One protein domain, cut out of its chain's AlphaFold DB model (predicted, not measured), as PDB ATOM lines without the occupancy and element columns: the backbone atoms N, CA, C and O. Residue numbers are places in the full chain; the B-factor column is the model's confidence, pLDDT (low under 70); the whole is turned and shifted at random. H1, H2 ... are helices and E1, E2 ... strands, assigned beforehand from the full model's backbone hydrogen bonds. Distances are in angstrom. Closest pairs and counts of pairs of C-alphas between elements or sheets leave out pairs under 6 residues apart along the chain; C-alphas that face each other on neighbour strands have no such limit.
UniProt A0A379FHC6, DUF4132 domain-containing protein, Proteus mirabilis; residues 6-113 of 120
ATOM      1  N   ASP A   6     223.429 221.356 133.606       94.00
ATOM      2  CA  ASP A   6     222.890 222.459 134.401       94.00
ATOM      3  C   ASP A   6     221.471 222.844 133.978       94.00
ATOM      4  O   ASP A   6     220.608 223.054 134.824       94.00
ATOM      5  N   GLU A   7     221.215 222.917 132.670       94.62
ATOM      6  CA  GLU A   7     219.885 223.211 132.129       94.62
ATOM      7  C   GLU A   7     218.868 222.139 132.511       94.62
ATOM      8  O   GLU A   7     217.718 222.460 132.813       94.62
ATOM      9  N   LEU A   8     219.280 220.872 132.502       95.81
ATOM     10  CA  LEU A   8     218.434 219.784 132.968       95.81
ATOM     11  C   LEU A   8     218.160 219.925 134.468       95.81
ATOM     12  O   LEU A   8     217.010 219.841 134.881       95.81
ATOM     13  N   ALA A   9     219.188 220.200 135.268       95.06
ATOM     14  CA  ALA A   9     219.046 220.334 136.712       95.06
ATOM     15  C   ALA A   9     218.187 221.543 137.132       95.06
ATOM     16  O   ALA A   9     217.506 221.460 138.151       95.06
ATOM     17  N   ASP A  10     218.156 222.624 136.345       95.94
ATOM     18  CA  ASP A  10     217.231 223.752 136.543       95.94
ATOM     19  C   ASP A  10     215.769 223.351 136.278       95.94
ATOM     20  O   ASP A  10     214.864 223.787 136.979       95.94
ATOM     21  N   ARG A  11     215.533 222.462 135.305       95.31
ATOM     22  CA  ARG A  11     214.193 221.991 134.903       95.31
ATOM     23  C   ARG A  11     213.639 220.873 135.779       95.31
ATOM     24  O   ARG A  11     212.462 220.541 135.682       95.31
ATOM     25  N   THR A  12     214.485 220.254 136.595       95.81
ATOM     26  CA  THR A  12     214.126 219.092 137.417       95.81
ATOM     27  C   THR A  12     214.276 219.366 138.910       95.81
ATOM     28  O   THR A  12     214.478 218.424 139.678       95.81
ATOM     29  N   ILE A  13     214.232 220.632 139.337       97.25
ATOM     30  CA  ILE A  13     214.232 220.979 140.761       97.25
ATOM     31  C   ILE A  13     212.960 220.382 141.394       97.25
ATOM     32  O   ILE A  13     211.860 220.638 140.907       97.25
ATOM     33  N   PRO A  14     213.073 219.552 142.446       97.06
ATOM     34  CA  PRO A  14     211.900 219.041 143.146       97.06
ATOM     35  C   PRO A  14     211.161 220.160 143.881       97.06
ATOM     36  O   PRO A  14     211.785 220.983 144.551       97.06
ATOM     37  N   THR A  15     209.828 220.135 143.853       96.62
ATOM     38  CA  THR A  15     208.994 221.127 144.554       96.62
ATOM     39  C   THR A  15     208.741 220.785 146.019       96.62
ATOM     40  O   THR A  15     208.040 221.522 146.700       96.62
ATOM     41  N   ALA A  16     209.245 219.655 146.526       96.62
ATOM     42  CA  ALA A  16     208.923 219.135 147.858       96.62
ATOM     43  C   ALA A  16     207.413 218.982 148.144       96.62
ATOM     44  O   ALA A  16     206.986 218.991 149.301       96.62
ATOM     45  N   GLY A  17     206.598 218.835 147.094       95.88
ATOM     46  CA  GLY A  17     205.139 218.749 147.183       95.88
ATOM     47  C   GLY A  17     204.432 220.097 147.348       95.88
ATOM     48  O   GLY A  17     203.215 220.106 147.519       95.88
ATOM     49  N   PHE A  18     205.160 221.215 147.310       96.50
ATOM     50  CA  PHE A  18     204.551 222.538 147.226       96.50
ATOM     51  C   PHE A  18     203.981 222.764 145.824       96.50
ATOM     52  O   PHE A  18     204.607 222.399 144.824       96.50
ATOM     53  N   ASP A  19     202.791 223.350 145.773       94.62
ATOM     54  CA  ASP A  19     202.190 223.867 144.546       94.62
ATOM     55  C   ASP A  19     202.818 225.209 144.134       94.62
ATOM     56  O   ASP A  19     203.604 225.791 144.882       94.62
ATOM     57  N   ASP A  20     202.422 225.730 142.970       90.31
ATOM     58  CA  ASP A  20     202.913 226.998 142.409       90.31
ATOM     59  C   ASP A  20     202.629 228.222 143.304       90.31
ATOM     60  O   ASP A  20     203.203 229.289 143.107       90.31
ATOM     61  N   SER A  21     201.746 228.098 144.306       89.88
ATOM     62  CA  SER A  21     201.493 229.150 145.299       89.88
ATOM     63  C   SER A  21     202.436 229.081 146.507       89.88
ATOM     64  O   SER A  21     202.297 229.875 147.443       89.88
ATOM     65  N   GLY A  22     203.359 228.115 146.529       91.69
ATOM     66  CA  GLY A  22     204.212 227.831 147.679       91.69
ATOM     67  C   GLY A  22     203.447 227.179 148.834       91.69
ATOM     68  O   GLY A  22     203.838 227.330 149.997       91.69
ATOM     69  N   THR A  23     202.355 226.462 148.538       95.38
ATOM     70  CA  THR A  23     201.515 225.794 149.539       95.38
ATOM     71  C   THR A  23     201.596 224.273 149.412       95.38
ATOM     72  O   THR A  23     201.459 223.700 148.340       95.38
ATOM     73  N   LEU A  24     201.796 223.598 150.543       97.56
ATOM     74  CA  LEU A  24     201.656 222.153 150.693       97.56
ATOM     75  C   LEU A  24     200.334 221.861 151.406       97.56
ATOM     76  O   LEU A  24     200.150 222.247 152.564       97.56
ATOM     77  N   VAL A  25     199.428 221.157 150.736       97.62
ATOM     78  CA  VAL A  25     198.140 220.742 151.305       97.62
ATOM     79  C   VAL A  25     198.281 219.372 151.968       97.62
ATOM     80  O   VAL A  25     198.866 218.450 151.408       97.62
ATOM     81  N   LEU A  26     197.759 219.242 153.187       97.50
ATOM     82  CA  LEU A  26     197.819 218.026 153.995       97.50
ATOM     83  C   LEU A  26     196.399 217.605 154.387       97.50
ATOM     84  O   LEU A  26     195.797 218.184 155.299       97.50
ATOM     85  N   GLU A  27     195.870 216.593 153.705       95.00
ATOM     86  CA  GLU A  27     194.566 215.998 154.014       95.00
ATOM     87  C   GLU A  27     194.640 215.188 155.313       95.00
ATOM     88  O   GLU A  27     195.403 214.236 155.437       95.00
ATOM     89  N   TYR A  28     193.874 215.587 156.325       94.00
ATOM     90  CA  TYR A  28     194.017 215.108 157.700       94.00
ATOM     91  C   TYR A  28     192.668 214.632 158.256       94.00
ATOM     92  O   TYR A  28     192.145 215.176 159.237       94.00
ATOM     93  N   GLY A  29     192.084 213.632 157.589       88.81
ATOM     94  CA  GLY A  29     190.697 213.212 157.804       88.81
ATOM     95  C   GLY A  29     189.731 214.243 157.218       88.81
ATOM     96  O   GLY A  29     189.903 214.682 156.089       88.81
ATOM     97  N   GLU A  30     188.756 214.701 158.005       90.06
ATOM     98  CA  GLU A  30     187.805 215.759 157.598       90.06
ATOM     99  C   GLU A  30     188.404 217.181 157.631       90.06
ATOM    100  O   GLU A  30     187.705 218.175 157.441       90.06
ATOM    101  N   ARG A  31     189.695 217.307 157.953       92.69
ATOM    102  CA  ARG A  31     190.381 218.586 158.148       92.69
ATOM    103  C   ARG A  31     191.513 218.718 157.151       92.69
ATOM    104  O   ARG A  31     192.267 217.776 156.949       92.69
ATOM    105  N   THR A  32     191.714 219.923 156.642       95.56
ATOM    106  CA  THR A  32     192.848 220.237 155.774       95.56
ATOM    107  C   THR A  32     193.814 221.146 156.514       95.56
ATOM    108  O   THR A  32     193.436 222.216 156.989       95.56
ATOM    109  N   PHE A  33     195.065 220.714 156.626       97.81
ATOM    110  CA  PHE A  33     196.159 221.565 157.083       97.81
ATOM    111  C   PHE A  33     196.913 222.093 155.867       97.81
ATOM    112  O   PHE A  33     196.970 221.436 154.829       97.81
ATOM    113  N   THR A  34     197.513 223.270 156.000       98.19
ATOM    114  CA  THR A  34     198.364 223.834 154.948       98.19
ATOM    115  C   THR A  34     199.727 224.176 155.512       98.19
ATOM    116  O   THR A  34     199.846 224.666 156.631       98.19
ATOM    117  N   ALA A  35     200.772 223.889 154.756       97.69
ATOM    118  CA  ALA A  35     202.132 224.285 155.059       97.69
ATOM    119  C   ALA A  35     202.584 225.313 154.020       97.69
ATOM    120  O   ALA A  35     202.380 225.107 152.830       97.69
ATOM    121  N   LYS A  36     203.189 226.413 154.466       95.62
ATOM    122  CA  LYS A  36     203.742 227.461 153.597       95.62
ATOM    123  C   LYS A  36     205.170 227.761 153.999       95.62
ATOM    124  O   LYS A  36     205.535 227.549 155.156       95.62
ATOM    125  N   MET A  37     205.971 228.258 153.070       93.12
ATOM    126  CA  MET A  37     207.310 228.731 153.398       93.12
ATOM    127  C   MET A  37     207.275 230.187 153.881       93.12
ATOM    128  O   MET A  37     206.603 231.029 153.291       93.12
ATOM    129  N   ASP A  38     208.007 230.496 154.950       90.25
ATOM    130  CA  ASP A  38     208.278 231.878 155.350       90.25
ATOM    131  C   ASP A  38     209.434 232.489 154.532       90.25
ATOM    132  O   ASP A  38     210.122 231.804 153.772       90.25
ATOM    133  N   ALA A  39     209.701 233.781 154.741       86.00
ATOM    134  CA  ALA A  39     210.807 234.502 154.097       86.00
ATOM    135  C   ALA A  39     212.213 233.982 154.483       86.00
ATOM    136  O   ALA A  39     213.224 234.468 153.985       86.00
ATOM    137  N   LYS A  40     212.309 233.030 155.420       87.12
ATOM    138  CA  LYS A  40     213.547 232.333 155.800       87.12
ATOM    139  C   LYS A  40     213.563 230.899 155.259       87.12
ATOM    140  O   LYS A  40     214.346 230.086 155.754       87.12
ATOM    141  N   GLN A  41     212.690 230.592 154.295       87.25
ATOM    142  CA  GLN A  41     212.501 229.278 153.680       87.25
ATOM    143  C   GLN A  41     212.202 228.168 154.705       87.25
ATOM    144  O   GLN A  41     212.568 227.004 154.531       87.25
ATOM    145  N   LYS A  42     211.534 228.516 155.813       89.31
ATOM    146  CA  LYS A  42     211.055 227.554 156.811       89.31
ATOM    147  C   LYS A  42     209.599 227.220 156.569       89.31
ATOM    148  O   LYS A  42     208.790 228.097 156.292       89.31
ATOM    149  N   ILE A  43     209.248 225.955 156.776       94.00
ATOM    150  CA  ILE A  43     207.855 225.517 156.699       94.00
ATOM    151  C   ILE A  43     207.099 225.937 157.961       94.00
ATOM    152  O   ILE A  43     207.407 225.470 159.061       94.00
ATOM    153  N   VAL A  44     206.064 226.747 157.767       96.56
ATOM    154  CA  VAL A  44     205.066 227.142 158.760       96.56
ATOM    155  C   VAL A  44     203.782 226.366 158.486       96.56
ATOM    156  O   VAL A  44     203.317 226.311 157.351       96.56
ATOM    157  N   LEU A  45     203.227 225.728 159.517       98.12
ATOM    158  CA  LEU A  45     202.036 224.887 159.411       98.12
ATOM    159  C   LEU A  45     200.818 225.641 159.946       98.12
ATOM    160  O   LEU A  45     200.863 226.188 161.043       98.12
ATOM    161  N   PHE A  46     199.718 225.599 159.207       98.25
ATOM    162  CA  PHE A  46     198.448 226.225 159.538       98.25
ATOM    163  C   PHE A  46     197.350 225.175 159.653       98.25
ATOM    164  O   PHE A  46     197.287 224.210 158.886       98.25
ATOM    165  N   ASN A  47     196.487 225.367 160.642       97.25
ATOM    166  CA  ASN A  47     195.305 224.548 160.854       97.25
ATOM    167  C   ASN A  47     194.135 224.987 159.939       97.25
ATOM    168  O   ASN A  47     194.261 225.994 159.236       97.25
ATOM    169  N   PRO A  48     192.993 224.272 159.949       96.75
ATOM    170  CA  PRO A  48     191.833 224.628 159.125       96.75
ATOM    171  C   PRO A  48     191.281 226.036 159.386       96.75
ATOM    172  O   PRO A  48     190.696 226.645 158.498       96.75
ATOM    173  N   GLU A  49     191.477 226.578 160.589       96.38
ATOM    174  CA  GLU A  49     191.067 227.938 160.951       96.38
ATOM    175  C   GLU A  49     192.097 229.016 160.546       96.38
ATOM    176  O   GLU A  49     191.952 230.178 160.927       96.38
ATOM    177  N   GLY A  50     193.157 228.648 159.816       96.31
ATOM    178  CA  GLY A  50     194.216 229.556 159.370       96.31
ATOM    179  C   GLY A  50     195.198 229.971 160.471       96.31
ATOM    180  O   GLY A  50     195.973 230.908 160.284       96.31
ATOM    181  N   LYS A  51     195.185 229.299 161.626       97.44
ATOM    182  CA  LYS A  51     196.105 229.571 162.738       97.44
ATOM    183  C   LYS A  51     197.372 228.743 162.610       97.44
ATOM    184  O   LYS A  51     197.309 227.538 162.365       97.44
ATOM    185  N   GLU A  52     198.511 229.382 162.854       97.62
ATOM    186  CA  GLU A  52     199.797 228.698 162.929       97.62
ATOM    187  C   GLU A  52     199.810 227.673 164.074       97.62
ATOM    188  O   GLU A  52     199.399 227.953 165.205       97.62
ATOM    189  N   VAL A  53     200.305 226.473 163.782       97.31
ATOM    190  CA  VAL A  53     200.464 225.372 164.731       97.31
ATOM    191  C   VAL A  53     201.859 224.764 164.611       97.31
ATOM    192  O   VAL A  53     202.441 224.676 163.536       97.31
ATOM    193  N   LYS A  54     202.410 224.287 165.731       94.62
ATOM    194  CA  LYS A  54     203.785 223.756 165.766       94.62
ATOM    195  C   LYS A  54     203.933 222.381 165.109       94.62
ATOM    196  O   LYS A  54     205.024 222.014 164.674       94.62
ATOM    197  N   SER A  55     202.861 221.595 165.074       94.81
ATOM    198  CA  SER A  55     202.866 220.238 164.533       94.81
ATOM    199  C   SER A  55     201.460 219.782 164.167       94.81
ATOM    200  O   SER A  55     200.471 220.305 164.686       94.81
ATOM    201  N   LEU A  56     201.378 218.753 163.321       95.00
ATOM    202  CA  LEU A  56     200.133 218.019 163.116       95.00
ATOM    203  C   LEU A  56     199.697 217.394 164.460       95.00
ATOM    204  O   LEU A  56     200.538 216.805 165.151       95.00
ATOM    205  N   PRO A  57     198.426 217.544 164.871       92.12
ATOM    206  CA  PRO A  57     197.946 217.068 166.169       92.12
ATOM    207  C   PRO A  57     197.811 215.539 166.210       92.12
ATOM    208  O   PRO A  57     197.942 214.860 165.198       92.12
ATOM    209  N   ALA A  58     197.502 214.962 167.373       88.62
ATOM    210  CA  ALA A  58     197.108 213.553 167.440       88.62
ATOM    211  C   ALA A  58     195.825 213.284 166.623       88.62
ATOM    212  O   ALA A  58     195.002 214.185 166.432       88.62
ATOM    213  N   ALA A  59     195.672 212.041 166.153       87.62
ATOM    214  CA  ALA A  59     194.442 211.596 165.508       87.62
ATOM    215  C   ALA A  59     193.273 211.645 166.504       87.62
ATOM    216  O   ALA A  59     193.433 211.339 167.689       87.62
ATOM    217  N   ARG A  60     192.101 212.035 166.019       89.00
ATOM    218  CA  ARG A  60     190.817 211.989 166.716       89.00
ATOM    219  C   ARG A  60     190.095 210.691 166.363       89.00
ATOM    220  O   ARG A  60     190.410 210.040 165.377       89.00
ATOM    221  N   LYS A  61     189.077 210.344 167.153       83.56
ATOM    222  CA  LYS A  61     188.301 209.101 166.994       83.56
ATOM    223  C   LYS A  61     187.639 208.945 165.612       83.56
ATOM    224  O   LYS A  61     187.452 207.817 165.179       83.56
ATOM    225  N   ASN A  62     187.300 210.055 164.954       83.31
ATOM    226  CA  ASN A  62     186.634 210.066 163.647       83.31
ATOM    227  C   ASN A  62     187.600 210.329 162.479       83.31
ATOM    228  O   ASN A  62     187.149 210.422 161.345       83.31
ATOM    229  N   ASP A  63     188.899 210.506 162.738       87.81
ATOM    230  CA  ASP A  63     189.853 210.688 161.645       87.81
ATOM    231  C   ASP A  63     190.083 209.350 160.927       87.81
ATOM    232  O   ASP A  63     190.193 208.309 161.579       87.81
ATOM    233  N   ASP A  64     190.235 209.391 159.602       90.19
ATOM    234  CA  ASP A  64     190.711 208.247 158.824       90.19
ATOM    235  C   ASP A  64     192.193 207.971 159.156       90.19
ATOM    236  O   ASP A  64     193.052 208.815 158.874       90.19
ATOM    237  N   PRO A  65     192.534 206.811 159.748       90.44
ATOM    238  CA  PRO A  65     193.905 206.509 160.143       90.44
ATOM    239  C   PRO A  65     194.917 206.512 158.990       90.44
ATOM    240  O   PRO A  65     196.078 206.863 159.224       90.44
ATOM    241  N   GLU A  66     194.513 206.135 157.772       93.19
ATOM    242  CA  GLU A  66     195.420 206.123 156.621       93.19
ATOM    243  C   GLU A  66     195.685 207.547 156.126       93.19
ATOM    244  O   GLU A  66     196.856 207.903 155.993       93.19
ATOM    245  N   LEU A  67     194.670 208.415 156.015       93.00
ATOM    246  CA  LEU A  67     194.889 209.831 155.663       93.00
ATOM    247  C   LEU A  67     195.813 210.534 156.671       93.00
ATOM    248  O   LEU A  67     196.732 211.265 156.303       93.00
ATOM    249  N   ILE A  68     195.645 210.254 157.967       93.88
ATOM    250  CA  ILE A  68     196.518 210.806 159.017       93.88
ATOM    251  C   ILE A  68     197.976 210.379 158.821       93.88
ATOM    252  O   ILE A  68     198.908 211.172 159.002       93.88
ATOM    253  N   LYS A  69     198.190 209.102 158.509       94.81
ATOM    254  CA  LYS A  69     199.514 208.522 158.282       94.81
ATOM    255  C   LYS A  69     200.143 209.078 157.008       94.81
ATOM    256  O   LYS A  69     201.324 209.427 157.037       94.81
ATOM    257  N   GLU A  70     199.372 209.213 155.935       95.88
ATOM    258  CA  GLU A  70     199.807 209.800 154.669       95.88
ATOM    259  C   GLU A  70     200.190 211.268 154.828       95.88
ATOM    260  O   GLU A  70     201.308 211.629 154.470       95.88
ATOM    261  N   ALA A  71     199.367 212.091 155.480       96.56
ATOM    262  CA  ALA A  71     199.701 213.490 155.735       96.56
ATOM    263  C   ALA A  71     200.951 213.654 156.608       96.56
ATOM    264  O   ALA A  71     201.799 214.502 156.330       96.56
ATOM    265  N   LYS A  72     201.122 212.831 157.651       96.12
ATOM    266  CA  LYS A  72     202.351 212.850 158.467       96.12
ATOM    267  C   LYS A  72     203.579 212.441 157.664       96.12
ATOM    268  O   LYS A  72     204.643 213.044 157.835       96.12
ATOM    269  N   LYS A  73     203.444 211.420 156.814       97.12
ATOM    270  CA  LYS A  73     204.514 210.963 155.925       97.12
ATOM    271  C   LYS A  73     204.877 212.060 154.928       97.12
ATOM    272  O   LYS A  73     206.049 212.422 154.885       97.12
ATOM    273  N   LEU A  74     203.890 212.622 154.230       97.56
ATOM    274  CA  LEU A  74     204.048 213.709 153.266       97.56
ATOM    275  C   LEU A  74     204.718 214.922 153.914       97.56
ATOM    276  O   LEU A  74     205.765 215.362 153.463       97.56
ATOM    277  N   PHE A  75     204.206 215.398 155.051       97.69
ATOM    278  CA  PHE A  75     204.795 216.543 155.745       97.69
ATOM    279  C   PHE A  75     206.257 216.307 156.158       97.69
ATOM    280  O   PHE A  75     207.087 217.216 156.104       97.69
ATOM    281  N   THR A  76     206.589 215.082 156.568       97.56
ATOM    282  CA  THR A  76     207.956 214.714 156.959       97.56
ATOM    283  C   THR A  76     208.881 214.605 155.747       97.56
ATOM    284  O   THR A  76     210.008 215.102 155.803       97.56
ATOM    285  N   SER A  77     208.426 213.991 154.648       98.00
ATOM    286  CA  SER A  77     209.203 213.911 153.407       98.00
ATOM    287  C   SER A  77     209.410 215.287 152.788       98.00
ATOM    288  O   SER A  77     210.547 215.612 152.470       98.00
ATOM    289  N   SER A  78     208.376 216.130 152.734       97.75
ATOM    290  CA  SER A  78     208.459 217.501 152.220       97.75
ATOM    291  C   SER A  78     209.448 218.352 153.011       97.75
ATOM    292  O   SER A  78     210.266 219.046 152.423       97.75
ATOM    293  N   LYS A  79     209.466 218.256 154.350       97.06
ATOM    294  CA  LYS A  79     210.485 218.937 155.172       97.06
ATOM    295  C   LYS A  79     211.906 218.519 154.816       97.06
ATOM    296  O   LYS A  79     212.806 219.356 154.776       97.06
ATOM    297  N   LYS A  80     212.117 217.216 154.622       98.00
ATOM    298  CA  LYS A  80     213.433 216.667 154.293       98.00
ATOM    299  C   LYS A  80     213.861 217.085 152.888       98.00
ATOM    300  O   LYS A  80     214.980 217.557 152.728       98.00
ATOM    301  N   GLU A  81     212.978 216.924 151.911       97.88
ATOM    302  CA  GLU A  81     213.241 217.256 150.514       97.88
ATOM    303  C   GLU A  81     213.463 218.756 150.340       97.88
ATOM    304  O   GLU A  81     214.469 219.136 149.757       97.88
ATOM    305  N   LEU A  82     212.639 219.613 150.958       96.81
ATOM    306  CA  LEU A  82     212.849 221.063 150.943       96.81
ATOM    307  C   LEU A  82     214.250 221.434 151.436       96.81
ATOM    308  O   LEU A  82     214.955 222.201 150.787       96.81
ATOM    309  N   LYS A  83     214.681 220.866 152.570       96.62
ATOM    310  CA  LYS A  83     216.025 221.115 153.101       96.62
ATOM    311  C   LYS A  83     217.110 220.705 152.098       96.62
ATOM    312  O   LYS A  83     218.051 221.463 151.889       96.62
ATOM    313  N   GLN A  84     216.969 219.535 151.476       97.81
ATOM    314  CA  GLN A  84     217.915 219.044 150.469       97.81
ATOM    315  C   GLN A  84     217.940 219.933 149.220       97.81
ATOM    316  O   GLN A  84     219.016 220.212 148.697       97.81
ATOM    317  N   VAL A  85     216.776 220.406 148.768       97.06
ATOM    318  CA  VAL A  85     216.652 221.328 147.632       97.06
ATOM    319  C   VAL A  85     217.338 222.652 147.947       97.06
ATOM    320  O   VAL A  85     218.167 223.087 147.158       97.06
ATOM    321  N   ILE A  86     217.073 223.261 149.108       95.75
ATOM    322  CA  ILE A  86     217.718 224.521 149.514       95.75
ATOM    323  C   ILE A  86     219.240 224.356 149.575       95.75
ATOM    324  O   ILE A  86     219.963 225.183 149.021       95.75
ATOM    325  N   GLU A  87     219.740 223.292 150.213       96.94
ATOM    326  CA  GLU A  87     221.181 223.022 150.315       96.94
ATOM    327  C   GLU A  87     221.825 222.867 148.929       96.94
ATOM    328  O   GLU A  87     222.820 223.529 148.635       96.94
ATOM    329  N   LEU A  88     221.231 222.048 148.055       97.38
ATOM    330  CA  LEU A  88     221.747 221.810 146.708       97.38
ATOM    331  C   LEU A  88     221.704 223.075 145.844       97.38
ATOM    332  O   LEU A  88     222.700 223.426 145.213       97.38
ATOM    333  N   GLN A  89     220.568 223.771 145.809       97.19
ATOM    334  CA  GLN A  89     220.403 224.946 144.955       97.19
ATOM    335  C   GLN A  89     221.237 226.132 145.440       97.19
ATOM    336  O   GLN A  89     221.723 226.897 144.614       97.19
ATOM    337  N   SER A  90     221.504 226.242 146.745       96.06
ATOM    338  CA  SER A  90     222.444 227.243 147.269       96.06
ATOM    339  C   SER A  90     223.851 227.054 146.696       96.06
ATOM    340  O   SER A  90     224.478 228.023 146.268       96.06
ATOM    341  N   VAL A  91     224.338 225.807 146.638       97.69
ATOM    342  CA  VAL A  91     225.648 225.488 146.046       97.69
ATOM    343  C   VAL A  91     225.643 225.760 144.542       97.69
ATOM    344  O   VAL A  91     226.540 226.434 144.043       97.69
ATOM    345  N   ARG A  92     224.606 225.315 143.824       96.88
ATOM    346  CA  ARG A  92     224.508 225.511 142.367       96.88
ATOM    347  C   ARG A  92     224.442 226.984 141.972       96.88
ATOM    348  O   ARG A  92     225.114 227.393 141.030       96.88
ATOM    349  N   LEU A  93     223.672 227.797 142.696       96.06
ATOM    350  CA  LEU A  93     223.607 229.240 142.458       96.06
ATOM    351  C   LEU A  93     224.944 229.923 142.762       96.06
ATOM    352  O   LEU A  93     225.353 230.814 142.020       96.06
ATOM    353  N   TYR A  94     225.648 229.485 143.808       97.81
ATOM    354  CA  TYR A  94     226.992 229.975 144.109       97.81
ATOM    355  C   TYR A  94     227.982 229.657 142.976       97.81
ATOM    356  O   TYR A  94     228.679 230.552 142.501       97.81
ATOM    357  N   GLU A  95     228.007 228.417 142.488       97.56
ATOM    358  CA  GLU A  95     228.864 228.008 141.368       97.56
ATOM    359  C   GLU A  95     228.520 228.761 140.078       97.56
ATOM    360  O   GLU A  95     229.415 229.265 139.398       97.56
ATOM    361  N   ALA A  96     227.229 228.911 139.771       97.00
ATOM    362  CA  ALA A  96     226.757 229.674 138.623       97.00
ATOM    363  C   ALA A  96     227.173 231.152 138.701       97.00
ATOM    364  O   ALA A  96     227.591 231.725 137.695       97.00
ATOM    365  N   MET A  97     227.130 231.754 139.894       97.50
ATOM    366  CA  MET A  97     227.627 233.110 140.132       97.50
ATOM    367  C   MET A  97     229.141 233.200 139.901       97.50
ATOM    368  O   MET A  97     229.595 234.101 139.195       97.50
ATOM    369  N   CYS A  98     229.928 232.261 140.441       98.00
ATOM    370  CA  CYS A  98     231.376 232.205 140.221       98.00
ATOM    371  C   CYS A  98     231.739 232.038 138.738       98.00
ATOM    372  O   CYS A  98     232.690 232.657 138.266       98.00
ATOM    373  N   ALA A  99     230.969 231.234 138.005       97.25
ATOM    374  CA  ALA A  99     231.143 231.002 136.575       97.25
ATOM    375  C   ALA A  99     230.526 232.100 135.689       97.25
ATOM    376  O   ALA A  99     230.649 232.025 134.469       97.25
ATOM    377  N   GLN A 100     229.849 233.097 136.278       97.25
ATOM    378  CA  GLN A 100     229.076 234.121 135.561       97.25
ATOM    379  C   GLN A 100     228.100 233.514 134.540       97.25
ATOM    380  O   GLN A 100     227.906 234.042 133.442       97.25
ATOM    381  N   ARG A 101     227.496 232.375 134.898       96.25
ATOM    382  CA  ARG A 101     226.544 231.662 134.049       96.25
ATOM    383  C   ARG A 101     225.370 232.579 133.721       96.25
ATOM    384  O   ARG A 101     224.821 233.255 134.589       96.25
ATOM    385  N   GLN A 102     224.979 232.570 132.454       95.69
ATOM    386  CA  GLN A 102     223.808 233.284 131.967       95.69
ATOM    387  C   GLN A 102     222.670 232.300 131.720       95.69
ATOM    388  O   GLN A 102     222.896 231.171 131.283       95.69
ATOM    389  N   TRP A 103     221.447 232.758 131.961       96.12
ATOM    390  CA  TRP A 103     220.231 232.052 131.580       96.12
ATOM    391  C   TRP A 103     219.545 232.789 130.440       96.12
ATOM    392  O   TRP A 103     219.570 234.022 130.372       96.12
ATOM    393  N   LEU A 104     218.872 232.035 129.573       96.00
ATOM    394  CA  LEU A 104     217.845 232.627 128.728       96.00
ATOM    395  C   LEU A 104     216.726 233.158 129.626       96.00
ATOM    396  O   LEU A 104     216.299 232.483 130.560       96.00
ATOM    397  N   SER A 105     216.224 234.359 129.325       96.94
ATOM    398  CA  SER A 105     215.181 234.989 130.145       96.94
ATOM    399  C   SER A 105     213.933 234.113 130.284       96.94
ATOM    400  O   SER A 105     213.328 234.110 131.351       96.94
ATOM    401  N   ALA A 106     213.550 233.388 129.227       96.94
ATOM    402  CA  ALA A 106     212.396 232.493 129.254       96.94
ATOM    403  C   ALA A 106     212.626 231.314 130.213       96.94
ATOM    404  O   ALA A 106     211.813 231.086 131.101       96.94
ATOM    405  N   ASP A 107     213.780 230.649 130.107       95.88
ATOM    406  CA  ASP A 107     214.142 229.529 130.982       95.88
ATOM    407  C   ASP A 107     214.226 229.953 132.453       95.88
ATOM    408  O   ASP A 107     213.769 229.235 133.337       95.88
ATOM    409  N   TRP A 108     214.790 231.132 132.728       95.62
ATOM    410  CA  TRP A 108     214.836 231.667 134.087       95.62
ATOM    411  C   TRP A 108     213.432 231.893 134.651       95.62
ATOM    412  O   TRP A 108     213.156 231.526 135.792       95.62
ATOM    413  N   GLN A 109     212.544 232.503 133.861       96.38
ATOM    414  CA  GLN A 109     211.175 232.780 134.287       96.38
ATOM    415  C   GLN A 109     210.394 231.493 134.554       96.38
ATOM    416  O   GLN A 109     209.716 231.400 135.574       96.38
ATOM    417  N   GLU A 110     210.520 230.507 133.671       95.44
ATOM    418  CA  GLU A 110     209.770 229.255 133.745       95.44
ATOM    419  C   GLU A 110     210.282 228.322 134.850       95.44
ATOM    420  O   GLU A 110     209.487 227.786 135.613       95.44
ATOM    421  N   TYR A 111     211.600 228.140 134.969       95.12
ATOM    422  CA  TYR A 111     212.158 227.075 135.811       95.12
ATOM    423  C   TYR A 111     212.727 227.553 137.143       95.12
ATOM    424  O   TYR A 111     212.848 226.757 138.071       95.12
ATOM    425  N   ILE A 112     213.070 228.839 137.265       94.75
ATOM    426  CA  ILE A 112     213.636 229.391 138.501       94.75
ATOM    427  C   ILE A 112     212.640 230.335 139.172       94.75
ATOM    428  O   ILE A 112     212.274 230.119 140.322       94.75
ATOM    429  N   LEU A 113     212.161 231.360 138.465       94.12
ATOM    430  CA  LEU A 113     211.286 232.378 139.052       94.12
ATOM    431  C   LEU A 113     209.885 231.851 139.377       94.12
ATOM    432  O   LEU A 113     209.312 232.272 140.373       94.12
TER     433      LEU A 113
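AT A GLANCE: This is residues 6 to 113 of the 120 residues of the protein "DUF4132 domain-containing protein" of Proteus mirabilis (UniProt A0A379FHC6). One long helix, H2, runs nearly the whole length of a rod, and a small sheet of three strands, E1, E2 and E3, covers one side of its first half. Beyond the sheet, toward the other end of H2, sit two short helices, H1 and H3; the chain folds back after H2 to reach H3. The printed part has 108 residues with three named helices and three named strands, in the order H1 E1 E2 E3 H2 H3; the sheet's order is E1 - E2 - E3, antiparallel throughout, and the class is mixed, helices and strands. The whole is loose, with a radius of gyration of the C-alphas of 17.0 A and spans of 57 by 24 by 22 A.

IN THESE COORDINATES: Find C-alpha 6 at (222.890, 222.459, 134.401); there H1 begins, residues 6 to 11. E1 follows at residues 23 to 28, 15.4 A long, then E2 at residues 31 to 37, 20.3 A, and E3 at residues 43 to 46, 9.9 A. Look next for C-alpha 65 at (193.905, 206.509, 160.143); from there H2, residues 65 to 98, runs 49.6 A to C-alpha 98 at (231.376, 232.205, 140.221). H3, residues 105 to 113, measures 10.1 A and ends at C-alpha 113 at (211.286, 232.378, 139.052).

HOW THE PARTS SIT: Start with the sheet, a meander, each strand the antiparallel neighbour of the one before. E1 and E2 form a hairpin at 155 degrees; look at N 26 and O 33, within hydrogen-bond range at 2.9 A. E2 and E3 form a hairpin at 150 degrees, with N 46 and O 34 at 2.7 A. H2 is on this sheet with its residues 65 to 83, making two layers, a helix on one face of a sheet; its height over the sheet is 8.1 A. It lies over E1 and only just not over E2, on which 2 of its C-alphas fall, and it runs along the strands, at 1 degrees to E1 on the local plane. The closest C-alphas of E1 and H2 are those of Tyr 28 and Ile 68, 5.1 A apart. H1 and H2 are near each other, while H2 and H3 are apart. H1 and H3 only just touch, with 3 pairs of C-alphas within 8 A, the closest those of Arg 11 and Tyr 111 at 5.6 A; they run the same way at a steep tilt of 64 degrees. In H1 and H2 every O i to N i+4 pair is within hydrogen-bond range; in H3, 4 of 5 are.

THE WHOLE: The two C-alphas farthest apart are those of Lys 61 and Gln 100, 57.2 A. The links H1 to E1 and E3 to H2 are long; the second, residues 47 to 64, holds no named element, but its residues 52 to 53 pair antiparallel with residues 45 to 46 of E3. The printed part has no cut, its mean pLDDT is 94.9, and no printed residue is under 70.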